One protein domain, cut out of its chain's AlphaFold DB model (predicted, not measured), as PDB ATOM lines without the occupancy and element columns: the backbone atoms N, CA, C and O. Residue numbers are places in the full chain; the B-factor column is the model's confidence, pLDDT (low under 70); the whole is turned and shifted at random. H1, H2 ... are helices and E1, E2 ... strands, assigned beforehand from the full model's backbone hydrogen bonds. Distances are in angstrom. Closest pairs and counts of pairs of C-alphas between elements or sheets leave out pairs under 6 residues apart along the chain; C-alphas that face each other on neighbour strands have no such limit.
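What this domain is: This is residues 3 to 100 of the 101 residues of an uncharacterized protein of Xanthomonas citri pv. aurantifolii str. ICPB 10535 (UniProt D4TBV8). A small antiparallel hairpin, E1 and E2, sits by residues 16 to 24 of long helix H1, which crosses H3 nearly at right angles; residues 3 to 10 stick out. H2 lies near the start of H3, and H4 at one end of the longest span. The printed part has 98 residues, with helices and strands in the order H1 E1 E2 H2 H3 H4, mostly helix; it is compact, radius of gyration of the C-alphas 14.4 A, spanning 46 by 37 by 22 A.

Where its parts are: E1 is residues 29 to 31, E2 36 to 38. H1, residues 3 to 24, 31.8 A long, begins at C-alpha 3 (47.799, -10.569, -37.061). H2 is residues 47 to 57, H3 73 to 86. H4, residues 93 to 98, ends at C-alpha 98 (20.239, -39.777, -41.211).

How they stand to each other: N 29 and O 38 of E1 and E2 are 2.8 A apart. H1 touches H3, about perpendicular at 82 degrees; their closest C-alphas, Ala 19 and Ala 83, are 5.3 A apart. H2 and H3 are close but not clearly touching, closest C-alphas Met 54 and Ala 73, 7.4 A. H4 is apart from H3. In each helix every O i to N i+4 pair is within hydrogen-bond range.

The domain as a whole: The printed part has no cut. The H2 to H3 link is long. Residues 99 to 100 have pLDDT under 70.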
ATOM      1  N   GLY A   3      47.231  -9.502 -37.900       71.88
ATOM      2  CA  GLY A   3      47.799 -10.569 -37.061       71.88
ATOM      3  C   GLY A   3      46.775 -11.502 -36.406       71.88
ATOM      4  O   GLY A   3      47.019 -12.696 -36.329       71.88
ATOM      5  N   TYR A   4      45.599 -10.994 -36.021       74.19
ATOM      6  CA  TYR A   4      44.571 -11.806 -35.351       74.19
ATOM      7  C   TYR A   4      44.048 -12.954 -36.230       74.19
ATOM      8  O   TYR A   4      43.839 -14.065 -35.756       74.19
ATOM      9  N   LYS A   5      43.869 -12.702 -37.533       76.00
ATOM     10  CA  LYS A   5      43.387 -13.723 -38.469       76.00
ATOM     11  C   LYS A   5      44.446 -14.802 -38.716       76.00
ATOM     12  O   LYS A   5      44.107 -15.971 -38.816       76.00
ATOM     13  N   GLU A   6      45.714 -14.414 -38.810       77.31
ATOM     14  CA  GLU A   6      46.826 -15.352 -39.011       77.31
ATOM     15  C   GLU A   6      47.107 -16.214 -37.776       77.31
ATOM     16  O   GLU A   6      47.534 -17.357 -37.907       77.31
ATOM     17  N   GLU A   7      46.904 -15.672 -36.577       77.00
ATOM     18  CA  GLU A   7      47.013 -16.419 -35.322       77.00
ATOM     19  C   GLU A   7      45.878 -17.440 -35.184       77.00
ATOM     20  O   GLU A   7      46.128 -18.599 -34.861       77.00
ATOM     21  N   MET A   8      44.648 -17.042 -35.525       79.31
ATOM     22  CA  MET A   8      43.487 -17.933 -35.529       79.31
ATOM     23  C   MET A   8      43.662 -19.100 -36.510       79.31
ATOM     24  O   MET A   8      43.462 -20.246 -36.127       79.31
ATOM     25  N   LEU A   9      44.103 -18.825 -37.744       83.00
ATOM     26  CA  LEU A   9      44.321 -19.864 -38.757       83.00
ATOM     27  C   LEU A   9      45.418 -20.857 -38.353       83.00
ATOM     28  O   LEU A   9      45.247 -22.056 -38.537       83.00
ATOM     29  N   ARG A  10      46.520 -20.373 -37.766       86.06
ATOM     30  CA  ARG A  10      47.566 -21.257 -37.227       86.06
ATOM     31  C   ARG A  10      47.031 -22.142 -36.110       86.06
ATOM     32  O   ARG A  10      47.300 -23.334 -36.090       86.06
ATOM     33  N   ARG A  11      46.217 -21.574 -35.218       87.44
ATOM     34  CA  ARG A  11      45.601 -22.340 -34.135       87.44
ATOM     35  C   ARG A  11      44.649 -23.420 -34.653       87.44
ATOM     36  O   ARG A  11      44.617 -24.505 -34.082       87.44
ATOM     37  N   GLU A  12      43.883 -23.130 -35.700       90.81
ATOM     38  CA  GLU A  12      43.011 -24.107 -36.364       90.81
ATOM     39  C   GLU A  12      43.822 -25.235 -37.022       90.81
ATOM     40  O   GLU A  12      43.471 -26.404 -36.876       90.81
ATOM     41  N   GLU A  13      44.934 -24.905 -37.682       93.25
ATOM     42  CA  GLU A  13      45.844 -25.889 -38.282       93.25
ATOM     43  C   GLU A  13      46.463 -26.813 -37.222       93.25
ATOM     44  O   GLU A  13      46.412 -28.037 -37.363       93.25
ATOM     45  N   ASP A  14      46.957 -26.250 -36.115       94.31
ATOM     46  CA  ASP A  14      47.505 -27.020 -34.992       94.31
ATOM     47  C   ASP A  14      46.462 -27.963 -34.378       94.31
ATOM     48  O   ASP A  14      46.762 -29.117 -34.059       94.31
ATOM     49  N   LEU A  15      45.221 -27.489 -34.217       95.69
ATOM     50  CA  LEU A  15      44.117 -28.301 -33.705       95.69
ATOM     51  C   LEU A  15      43.755 -29.435 -34.665       95.69
ATOM     52  O   LEU A  15      43.525 -30.553 -34.205       95.69
ATOM     53  N   SER A  16      43.755 -29.174 -35.974       95.44
ATOM     54  CA  SER A  16      43.510 -30.202 -36.991       95.44
ATOM     55  C   SER A  16      44.587 -31.285 -36.950       95.44
ATOM     56  O   SER A  16      44.258 -32.463 -36.848       95.44
ATOM     57  N   MET A  17      45.870 -30.906 -36.941       96.75
ATOM     58  CA  MET A  17      46.979 -31.869 -36.861       96.75
ATOM     59  C   MET A  17      46.927 -32.703 -35.575       96.75
ATOM     60  O   MET A  17      47.204 -33.906 -35.590       96.75
ATOM     61  N   ALA A  18      46.559 -32.079 -34.454       97.44
ATOM     62  CA  ALA A  18      46.378 -32.769 -33.185       97.44
ATOM     63  C   ALA A  18      45.200 -33.753 -33.220       97.44
ATOM     64  O   ALA A  18      45.335 -34.872 -32.723       97.44
ATOM     65  N   ALA A  19      44.069 -33.370 -33.820       97.25
ATOM     66  CA  ALA A  19      42.913 -34.246 -33.980       97.25
ATOM     67  C   ALA A  19      43.245 -35.453 -34.871       97.25
ATOM     68  O   ALA A  19      42.978 -36.588 -34.478       97.25
ATOM     69  N   ASP A  20      43.917 -35.233 -36.002       96.75
ATOM     70  CA  ASP A  20      44.359 -36.301 -36.905       96.75
ATOM     71  C   ASP A  20      45.315 -37.278 -36.211       96.75
ATOM     72  O   ASP A  20      45.189 -38.499 -36.346       96.75
ATOM     73  N   TYR A  21      46.250 -36.760 -35.409       97.62
ATOM     74  CA  TYR A  21      47.121 -37.610 -34.602       97.62
ATOM     75  C   TYR A  21      46.318 -38.448 -33.601       97.62
ATOM     76  O   TYR A  21      46.519 -39.660 -33.532       97.62
ATOM     77  N   LEU A  22      45.372 -37.845 -32.873       96.88
ATOM     78  CA  LEU A  22      44.508 -38.567 -31.933       96.88
ATOM     79  C   LEU A  22      43.670 -39.652 -32.625       96.88
ATOM     80  O   LEU A  22      43.483 -40.719 -32.043       96.88
ATOM     81  N   VAL A  23      43.218 -39.423 -33.862       96.75
ATOM     82  CA  VAL A  23      42.583 -40.462 -34.690       96.75
ATOM     83  C   VAL A  23      43.570 -41.589 -34.990       96.75
ATOM     84  O   VAL A  23      43.246 -42.761 -34.807       96.75
ATOM     85  N   SER A  24      44.799 -41.259 -35.393       96.44
ATOM     86  CA  SER A  24      45.811 -42.259 -35.767       96.44
ATOM     87  C   SER A  24      46.221 -43.196 -34.622       96.44
ATOM     88  O   SER A  24      46.569 -44.349 -34.875       96.44
ATOM     89  N   ILE A  25      46.137 -42.729 -33.370       95.00
ATOM     90  CA  ILE A  25      46.392 -43.535 -32.164       95.00
ATOM     91  C   ILE A  25      45.104 -44.086 -31.524       95.00
ATOM     92  O   ILE A  25      45.138 -44.629 -30.421       95.00
ATOM     93  N   GLY A  26      43.954 -43.938 -32.192       92.94
ATOM     94  CA  GLY A  26      42.675 -44.517 -31.771       92.94
ATOM     95  C   GLY A  26      42.034 -43.857 -30.546       92.94
ATOM     96  O   GLY A  26      41.285 -44.506 -29.819       92.94
ATOM     97  N   ARG A  27      42.341 -42.584 -30.277       94.69
ATOM     98  CA  ARG A  27      41.716 -41.790 -29.201       94.69
ATOM     99  C   ARG A  27      40.537 -40.954 -29.679       94.69
ATOM    100  O   ARG A  27      39.705 -40.580 -28.861       94.69
ATOM    101  N   LEU A  28      40.473 -40.684 -30.977       95.69
ATOM    102  CA  LEU A  28      39.309 -40.144 -31.666       95.69
ATOM    103  C   LEU A  28      38.952 -41.065 -32.834       95.69
ATOM    104  O   LEU A  28      39.766 -41.875 -33.280       95.69
ATOM    105  N   GLU A  29      37.739 -40.920 -33.342       94.81
ATOM    106  CA  GLU A  29      37.253 -41.609 -34.530       94.81
ATOM    107  C   GLU A  29      37.041 -40.609 -35.666       94.81
ATOM    108  O   GLU A  29      36.708 -39.449 -35.434       94.81
ATOM    109  N   HIS A  30      37.210 -41.066 -36.906       95.62
ATOM    110  CA  HIS A  30      36.943 -40.275 -38.100       95.62
ATOM    111  C   HIS A  30      35.822 -40.918 -38.917       95.62
ATOM    112  O   HIS A  30      35.900 -42.077 -39.323       95.62
ATOM    113  N   CYS A  31      34.774 -40.145 -39.193       93.94
ATOM    114  CA  CYS A  31      33.703 -40.564 -40.080       93.94
ATOM    115  C   CYS A  31      34.103 -40.328 -41.539       93.94
ATOM    116  O   CYS A  31      33.981 -39.212 -42.043       93.94
ATOM    117  N   GLU A  32      34.496 -41.385 -42.247       91.25
ATOM    118  CA  GLU A  32      34.900 -41.299 -43.660       91.25
ATOM    119  C   GLU A  32      33.818 -40.702 -44.577       91.25
ATOM    120  O   GLU A  32      34.136 -40.028 -45.553       91.25
ATOM    121  N   ALA A  33      32.538 -40.911 -44.258       91.62
ATOM    122  CA  ALA A  33      31.424 -40.423 -45.071       91.62
ATOM    123  C   ALA A  33      31.208 -38.902 -44.977       91.62
ATOM    124  O   ALA A  33      30.707 -38.299 -45.924       91.62
ATOM    125  N   HIS A  34      31.558 -38.286 -43.843       91.25
ATOM    126  CA  HIS A  34      31.249 -36.881 -43.555       91.25
ATOM    127  C   HIS A  34      32.486 -36.021 -43.274       91.25
ATOM    128  O   HIS A  34      32.354 -34.806 -43.149       91.25
ATOM    129  N   GLY A  35      33.672 -36.628 -43.174       90.00
ATOM    130  CA  GLY A  35      34.914 -35.920 -42.861       90.00
ATOM    131  C   GLY A  35      34.966 -35.375 -41.431       90.00
ATOM    132  O   GLY A  35      35.696 -34.427 -41.165       90.00
ATOM    133  N   THR A  36      34.137 -35.898 -40.522       92.00
ATOM    134  CA  THR A  36      34.011 -35.387 -39.148       92.00
ATOM    135  C   THR A  36      34.770 -36.267 -38.170       92.00
ATOM    136  O   THR A  36      34.599 -37.489 -38.201       92.00
ATOM    137  N   ILE A  37      35.514 -35.651 -37.256       95.38
ATOM    138  CA  ILE A  37      36.162 -36.332 -36.134       95.38
ATOM    139  C   ILE A  37      35.244 -36.271 -34.901       95.38
ATOM    140  O   ILE A  37      34.552 -35.277 -34.686       95.38
ATOM    141  N   TYR A  38      35.182 -37.354 -34.125       93.75
ATOM    142  CA  TYR A  38      34.374 -37.472 -32.903       93.75
ATOM    143  C   TYR A  38      35.024 -38.444 -31.896       93.75
ATOM    144  O   TYR A  38      36.127 -38.937 -32.123       93.75
ATOM    145  N   GLY A  39      34.365 -38.716 -30.769       90.88
ATOM    146  CA  GLY A  39      34.837 -39.604 -29.691       90.88
ATOM    147  C   GLY A  39      35.504 -38.863 -28.526       90.88
ATOM    148  O   GLY A  39      35.921 -39.462 -27.529       90.88
ATOM    149  N   GLY A  40      35.605 -37.542 -28.647       90.06
ATOM    150  CA  GLY A  40      36.182 -36.651 -27.660       90.06
ATOM    151  C   GLY A  40      35.341 -36.496 -26.397       90.06
ATOM    152  O   GLY A  40      34.127 -36.694 -26.402       90.06
ATOM    153  N   GLY A  41      35.980 -36.091 -25.300       83.81
ATOM    154  CA  GLY A  41      35.304 -35.701 -24.056       83.81
ATOM    155  C   GLY A  41      34.565 -36.814 -23.298       83.81
ATOM    156  O   GLY A  41      34.015 -36.526 -22.237       83.81
ATOM    157  N   PHE A  42      34.563 -38.051 -23.802       78.44
ATOM    158  CA  PHE A  42      33.883 -39.189 -23.178       78.44
ATOM    159  C   PHE A  42      34.755 -39.900 -22.132       78.44
ATOM    160  O   PHE A  42      34.265 -40.288 -21.073       78.44
ATOM    161  N   TRP A  43      36.056 -40.045 -22.406       78.81
ATOM    162  CA  TRP A  43      37.014 -40.708 -21.520       78.81
ATOM    163  C   TRP A  43      37.938 -39.697 -20.844       78.81
ATOM    164  O   TRP A  43      38.333 -38.688 -21.435       78.81
ATOM    165  N   GLU A  44      38.339 -39.988 -19.607       84.62
ATOM    166  CA  GLU A  44      39.449 -39.269 -18.991       84.62
ATOM    167  C   GLU A  44      40.758 -39.678 -19.676       84.62
ATOM    168  O   GLU A  44      41.064 -40.860 -19.831       84.62
ATOM    169  N   LEU A  45      41.544 -38.688 -20.099       87.50
ATOM    170  CA  LEU A  45      42.891 -38.932 -20.603       87.50
ATOM    171  C   LEU A  45      43.792 -39.281 -19.413       87.50
ATOM    172  O   LEU A  45      44.143 -38.418 -18.609       87.50
ATOM    173  N   GLU A  46      44.126 -40.562 -19.284       91.31
ATOM    174  CA  GLU A  46      44.904 -41.088 -18.163       91.31
ATOM    175  C   GLU A  46      46.416 -40.867 -18.327       91.31
ATOM    176  O   GLU A  46      46.926 -40.473 -19.377       91.31
ATOM    177  N   LYS A  47      47.174 -41.154 -17.264       91.56
ATOM    178  CA  LYS A  47      48.637 -41.010 -17.239       91.56
ATOM    179  C   LYS A  47      49.326 -41.760 -18.384       91.56
ATOM    180  O   LYS A  47      50.280 -41.237 -18.956       91.56
ATOM    181  N   ASP A  48      48.843 -42.952 -18.709       92.88
ATOM    182  CA  ASP A  48      49.451 -43.825 -19.711       92.88
ATOM    183  C   ASP A  48      49.320 -43.225 -21.119       92.88
ATOM    184  O   ASP A  48      50.280 -43.258 -21.888       92.88
ATOM    185  N   PHE A  49      48.196 -42.556 -21.407       94.25
ATOM    186  CA  PHE A  49      48.025 -41.769 -22.632       94.25
ATOM    187  C   PHE A  49      49.094 -40.675 -22.731       94.25
ATOM    188  O   PHE A  49      49.778 -40.565 -23.746       94.25
ATOM    189  N   TYR A  50      49.302 -39.896 -21.665       94.56
ATOM    190  CA  TYR A  50      50.305 -38.830 -21.694       94.56
ATOM    191  C   TYR A  50      51.734 -39.365 -21.829       94.56
ATOM    192  O   TYR A  50      52.576 -38.716 -22.443       94.56
ATOM    193  N   GLN A  51      52.031 -40.547 -21.288       96.19
ATOM    194  CA  GLN A  51      53.330 -41.190 -21.495       96.19
ATOM    195  C   GLN A  51      53.528 -41.612 -22.953       96.19
ATOM    196  O   GLN A  51      54.595 -41.365 -23.516       96.19
ATOM    197  N   GLU A  52      52.509 -42.216 -23.564       95.69
ATOM    198  CA  GLU A  52      52.518 -42.650 -24.961       95.69
ATOM    199  C   GLU A  52      52.770 -41.476 -25.918       95.69
ATOM    200  O   GLU A  52      53.764 -41.479 -26.649       95.69
ATOM    201  N   VAL A  53      51.954 -40.421 -25.840       96.38
ATOM    202  CA  VAL A  53      52.061 -39.269 -26.755       96.38
ATOM    203  C   VAL A  53      53.363 -38.491 -26.562       96.38
ATOM    204  O   VAL A  53      53.949 -37.979 -27.515       96.38
ATOM    205  N   MET A  54      53.889 -38.444 -25.334       97.19
ATOM    206  CA  MET A  54      55.191 -37.830 -25.078       97.19
ATOM    207  C   MET A  54      56.343 -38.654 -25.650       97.19
ATOM    208  O   MET A  54      57.295 -38.075 -26.174       97.19
ATOM    209  N   ASN A  55      56.273 -39.986 -25.590       96.94
ATOM    210  CA  ASN A  55      57.261 -40.846 -26.242       96.94
ATOM    211  C   ASN A  55      57.266 -40.628 -27.757       96.94
ATOM    212  O   ASN A  55      58.330 -40.586 -28.371       96.94
ATOM    213  N   ASP A  56      56.089 -40.445 -28.343       97.00
ATOM    214  CA  ASP A  56      55.921 -40.135 -29.755       97.00
ATOM    215  C   ASP A  56      56.493 -38.768 -30.136       97.00
ATOM    216  O   ASP A  56      57.294 -38.691 -31.070       97.00
ATOM    217  N   ARG A  57      56.193 -37.717 -29.364       96.62
ATOM    218  CA  ARG A  57      56.817 -36.393 -29.523       96.62
ATOM    219  C   ARG A  57      58.342 -36.461 -29.426       96.62
ATOM    220  O   ARG A  57      59.046 -35.853 -30.229       96.62
ATOM    221  N   ASN A  58      58.872 -37.228 -28.475       96.62
ATOM    222  CA  ASN A  58      60.313 -37.329 -28.228       96.62
ATOM    223  C   ASN A  58      61.093 -38.045 -29.345       96.62
ATOM    224  O   ASN A  58      62.321 -37.973 -29.361       96.62
ATOM    225  N   LYS A  59      60.417 -38.692 -30.307       96.38
ATOM    226  CA  LYS A  59      61.052 -39.195 -31.541       96.38
ATOM    227  C   LYS A  59      61.441 -38.061 -32.507       96.38
ATOM    228  O   LYS A  59      62.159 -38.308 -33.478       96.38
ATOM    229  N   GLY A  60      61.008 -36.827 -32.238       93.94
ATOM    230  CA  GLY A  60      61.387 -35.630 -32.982       93.94
ATOM    231  C   GLY A  60      60.837 -35.616 -34.408       93.94
ATOM    232  O   GLY A  60      59.783 -36.177 -34.694       93.94
ATOM    233  N   THR A  61      61.574 -34.993 -35.327       95.19
ATOM    234  CA  THR A  61      61.148 -34.761 -36.721       95.19
ATOM    235  C   THR A  61      61.026 -36.021 -37.582       95.19
ATOM    236  O   THR A  61      60.487 -35.956 -38.681       95.19
ATOM    237  N   ASN A  62      61.494 -37.171 -37.090       93.25
ATOM    238  CA  ASN A  62      61.307 -38.479 -37.730       93.25
ATOM    239  C   ASN A  62      60.213 -39.317 -37.040       93.25
ATOM    240  O   ASN A  62      60.023 -40.486 -37.374       93.25
ATOM    241  N   GLY A  63      59.557 -38.749 -36.027       92.81
ATOM    242  CA  GLY A  63      58.487 -39.379 -35.269       92.81
ATOM    243  C   GLY A  63      57.114 -39.252 -35.934       92.81
ATOM    244  O   GLY A  63      56.995 -38.685 -37.018       92.81
ATOM    245  N   PRO A  64      56.061 -39.758 -35.273       95.31
ATOM    246  CA  PRO A  64      54.682 -39.666 -35.761       95.31
ATOM    247  C   PRO A  64      54.091 -38.253 -35.655       95.31
ATOM    248  O   PRO A  64      53.158 -37.925 -36.381       95.31
ATOM    249  N   VAL A  65      54.650 -37.396 -34.795       96.25
ATOM    250  CA  VAL A  65      54.248 -35.987 -34.634       96.25
ATOM    251  C   VAL A  65      55.424 -35.043 -34.916       96.25
ATOM    252  O   VAL A  65      55.866 -34.303 -34.035       96.25
ATOM    253  N   PRO A  66      55.978 -35.046 -36.143       96.00
ATOM    254  CA  PRO A  66      57.166 -34.255 -36.464       96.00
ATOM    255  C   PRO A  66      56.910 -32.745 -36.350       96.00
ATOM    256  O   PRO A  66      57.828 -31.987 -36.048       96.00
ATOM    257  N   TRP A  67      55.654 -32.322 -36.518       95.44
ATOM    258  CA  TRP A  67      55.170 -30.954 -36.318       95.44
ATOM    259  C   TRP A  67      55.266 -30.485 -34.855       95.44
ATOM    260  O   TRP A  67      55.384 -29.291 -34.605       95.44
ATOM    261  N   ALA A  68      55.291 -31.410 -33.888       95.75
ATOM    262  CA  ALA A  68      55.398 -31.119 -32.457       95.75
ATOM    263  C   ALA A  68      56.819 -31.227 -31.890       95.75
ATOM    264  O   ALA A  68      57.006 -31.054 -30.684       95.75
ATOM    265  N   ALA A  69      57.820 -31.525 -32.726       93.88
ATOM    266  CA  ALA A  69      59.183 -31.812 -32.275       93.88
ATOM    267  C   ALA A  69      59.788 -30.671 -31.433       93.88
ATOM    268  O   ALA A  69      60.414 -30.927 -30.403       93.88
ATOM    269  N   GLU A  70      59.535 -29.424 -31.838       93.88
ATOM    270  CA  GLU A  70      60.056 -28.213 -31.185       93.88
ATOM    271  C   GLU A  70      59.063 -27.565 -30.201       93.88
ATOM    272  O   GLU A  70      59.431 -26.636 -29.487       93.88
ATOM    273  N   MET A  71      57.816 -28.045 -30.125       95.06
ATOM    274  CA  MET A  71      56.805 -27.500 -29.205       95.06
ATOM    275  C   MET A  71      57.100 -27.875 -27.764       95.06
ATOM    276  O   MET A  71      57.541 -28.994 -27.512       95.06
ATOM    277  N   GLU A  72      56.794 -27.024 -26.789       95.69
ATOM    278  CA  GLU A  72      56.981 -27.410 -25.390       95.69
ATOM    279  C   GLU A  72      56.088 -28.603 -25.007       95.69
ATOM    280  O   GLU A  72      54.970 -28.757 -25.496       95.69
ATOM    281  N   ALA A  73      56.556 -29.456 -24.087       95.06
ATOM    282  CA  ALA A  73      55.791 -30.629 -23.649       95.06
ATOM    283  C   ALA A  73      54.392 -30.249 -23.137       95.06
ATOM    284  O   ALA A  73      53.404 -30.904 -23.465       95.06
ATOM    285  N   LYS A  74      54.305 -29.158 -22.363       95.56
ATOM    286  CA  LYS A  74      53.030 -28.652 -21.860       95.56
ATOM    287  C   LYS A  74      52.131 -28.173 -23.000       95.56
ATOM    288  O   LYS A  74      50.983 -28.597 -23.056       95.56
ATOM    289  N   GLU A  75      52.658 -27.351 -23.901       95.62
ATOM    290  CA  GLU A  75      51.929 -26.836 -25.064       95.62
ATOM    291  C   GLU A  75      51.357 -27.969 -25.920       95.62
ATOM    292  O   GLU A  75      50.169 -27.966 -26.235       95.62
ATOM    293  N   TYR A  76      52.168 -28.989 -26.204       96.31
ATOM    294  CA  TYR A  76      51.738 -30.174 -26.936       96.31
ATOM    295  C   TYR A  76      50.595 -30.908 -26.225       96.31
ATOM    296  O   TYR A  76      49.555 -31.170 -26.826       96.31
ATOM    297  N   THR A  77      50.740 -31.203 -24.930       96.25
ATOM    298  CA  THR A  77      49.680 -31.900 -24.175       96.25
ATOM    299  C   THR A  77      48.396 -31.074 -24.036       96.25
ATOM    300  O   THR A  77      47.305 -31.631 -24.143       96.25
ATOM    301  N   ASP A  78      48.504 -29.753 -23.865       96.44
ATOM    302  CA  ASP A  78      47.354 -28.844 -23.833       96.44
ATOM    303  C   ASP A  78      46.657 -28.780 -25.204       96.44
ATOM    304  O   ASP A  78      45.428 -28.719 -25.268       96.44
ATOM    305  N   LEU A  79      47.420 -28.820 -26.301       97.12
ATOM    306  CA  LEU A  79      46.891 -28.866 -27.663       97.12
ATOM    307  C   LEU A  79      46.127 -30.172 -27.924       97.12
ATOM    308  O   LEU A  79      45.001 -30.115 -28.417       97.12
ATOM    309  N   LEU A  80      46.680 -31.325 -27.532       97.00
ATOM    310  CA  LEU A  80      45.974 -32.607 -27.630       97.00
ATOM    311  C   LEU A  80      44.678 -32.597 -26.813       97.00
ATOM    312  O   LEU A  80      43.637 -33.033 -27.296       97.00
ATOM    313  N   LEU A  81      44.715 -32.061 -25.591       96.00
ATOM    314  CA  LEU A  81      43.525 -31.941 -24.750       96.00
ATOM    315  C   LEU A  81      42.470 -31.024 -25.381       96.00
ATOM    316  O   LEU A  81      41.275 -31.306 -25.285       96.00
ATOM    317  N   ALA A  82      42.897 -29.924 -26.002       95.75
ATOM    318  CA  ALA A  82      42.001 -29.014 -26.700       95.75
ATOM    319  C   ALA A  82      41.337 -29.707 -27.898       95.75
ATOM    320  O   ALA A  82      40.113 -29.701 -27.969       95.75
ATOM    321  N   ALA A  83      42.108 -30.375 -28.760       96.44
ATOM    322  CA  ALA A  83      41.575 -31.123 -29.901       96.44
ATOM    323  C   ALA A  83      40.633 -32.258 -29.464       96.44
ATOM    324  O   ALA A  83      39.565 -32.441 -30.048       96.44
ATOM    325  N   TYR A  84      40.981 -32.974 -28.389       95.75
ATOM    326  CA  TYR A  84      40.131 -34.015 -27.812       95.75
ATOM    327  C   TYR A  84      38.792 -33.458 -27.313       95.75
ATOM    328  O   TYR A  84      37.762 -34.098 -27.474       95.75
ATOM    329  N   LYS A  85      38.775 -32.268 -26.707       94.75
ATOM    330  CA  LYS A  85      37.533 -31.642 -26.227       94.75
ATOM    331  C   LYS A  85      36.717 -30.991 -27.337       94.75
ATOM    332  O   LYS A  85      35.496 -30.969 -27.236       94.75
ATOM    333  N   ASP A  86      37.377 -30.450 -28.355       94.12
ATOM    334  CA  ASP A  86      36.722 -29.799 -29.492       94.12
ATOM    335  C   ASP A  86      35.914 -30.805 -30.324       94.12
ATOM    336  O   ASP A  86      34.812 -30.511 -30.777       94.12
ATOM    337  N   ASN A  87      36.401 -32.045 -30.406       93.31
ATOM    338  CA  ASN A  87      35.739 -33.150 -31.101       93.31
ATOM    339  C   ASN A  87      34.884 -34.012 -30.157       93.31
ATOM    340  O   ASN A  87      34.830 -35.239 -30.293       93.31
ATOM    341  N   ALA A  88      34.247 -33.387 -29.161       89.38
ATOM    342  CA  ALA A  88      33.412 -34.101 -28.208       89.38
ATOM    343  C   ALA A  88      32.109 -34.621 -28.831       89.38
ATOM    344  O   ALA A  88      31.398 -33.892 -29.520       89.38
ATOM    345  N   GLY A  89      31.774 -35.876 -28.532       86.62
ATOM    346  CA  GLY A  89      30.549 -36.525 -28.999       86.62
ATOM    347  C   GLY A  89      30.749 -38.006 -29.300       86.62
ATOM    348  O   GLY A  89      31.815 -38.413 -29.750       86.62
ATOM    349  N   ASP A  90      29.713 -38.807 -29.069       85.31
ATOM    350  CA  ASP A  90      29.796 -40.273 -29.150       85.31
ATOM    351  C   ASP A  90      29.797 -40.805 -30.593       85.31
ATOM    352  O   ASP A  90      30.176 -41.947 -30.843       85.31
ATOM    353  N   SER A  91      29.346 -39.994 -31.549       87.06
ATOM    354  CA  SER A  91      29.092 -40.404 -32.928       87.06
ATOM    355  C   SER A  91      29.161 -39.219 -33.892       87.06
ATOM    356  O   SER A  91      29.074 -38.045 -33.515       87.06
ATOM    357  N   CYS A  92      29.259 -39.527 -35.186       90.19
ATOM    358  CA  CYS A  92      29.041 -38.538 -36.230       90.19
ATOM    359  C   CYS A  92      27.581 -38.059 -36.221       90.19
ATOM    360  O   CYS A  92      26.666 -38.801 -36.588       90.19
ATOM    361  N   TYR A  93      27.373 -36.780 -35.905       84.94
ATOM    362  CA  TYR A  93      26.046 -36.159 -35.871       84.94
ATOM    363  C   TYR A  93      25.248 -36.338 -37.174       84.94
ATOM    364  O   TYR A  93      24.037 -36.558 -37.142       84.94
ATOM    365  N   ALA A  94      25.909 -36.256 -38.333       85.25
ATOM    366  CA  ALA A  94      25.248 -36.418 -39.628       85.25
ATOM    367  C   ALA A  94      24.768 -37.862 -39.861       85.25
ATOM    368  O   ALA A  94      23.652 -38.056 -40.345       85.25
ATOM    369  N   CYS A  95      25.559 -38.868 -39.463       87.81
ATOM    370  CA  CYS A  95      25.126 -40.269 -39.482       87.81
ATOM    371  C   CYS A  95      23.908 -40.478 -38.575       87.81
ATOM    372  O   CYS A  95      22.905 -41.033 -39.018       87.81
ATOM    373  N   ASP A  96      23.977 -39.983 -37.340       86.69
ATOM    374  CA  ASP A  96      22.908 -40.140 -36.351       86.69
ATOM    375  C   ASP A  96      21.603 -39.489 -36.794       86.69
ATOM    376  O   ASP A  96      20.520 -40.027 -36.558       86.69
ATOM    377  N   LYS A  97      21.691 -38.333 -37.453       81.94
ATOM    378  CA  LYS A  97      20.524 -37.658 -38.012       81.94
ATOM    379  C   LYS A  97      19.900 -38.474 -39.147       81.94
ATOM    380  O   LYS A  97      18.691 -38.662 -39.140       81.94
ATOM    381  N   ASN A  98      20.715 -38.997 -40.065       73.81
ATOM    382  CA  ASN A  98      20.239 -39.777 -41.211       73.81
ATOM    383  C   ASN A  98      19.687 -41.163 -40.826       73.81
ATOM    384  O   ASN A  98      18.945 -41.747 -41.603       73.81
ATOM    385  N   MET A  99      20.038 -41.702 -39.653       66.75
ATOM    386  CA  MET A  99      19.452 -42.943 -39.116       66.75
ATOM    387  C   MET A  99      18.108 -42.736 -38.401       66.75
ATOM    388  O   MET A  99      17.438 -43.716 -38.074       66.75
ATOM    389  N   ARG A 100      17.741 -41.486 -38.086       58.69
ATOM    390  CA  ARG A 100      16.500 -41.137 -37.374       58.69
ATOM    391  C   ARG A 100      15.359 -40.695 -38.302       58.69
ATOM    392  O   ARG A 100      14.254 -40.510 -37.792       58.69
TER     393      ARG A 100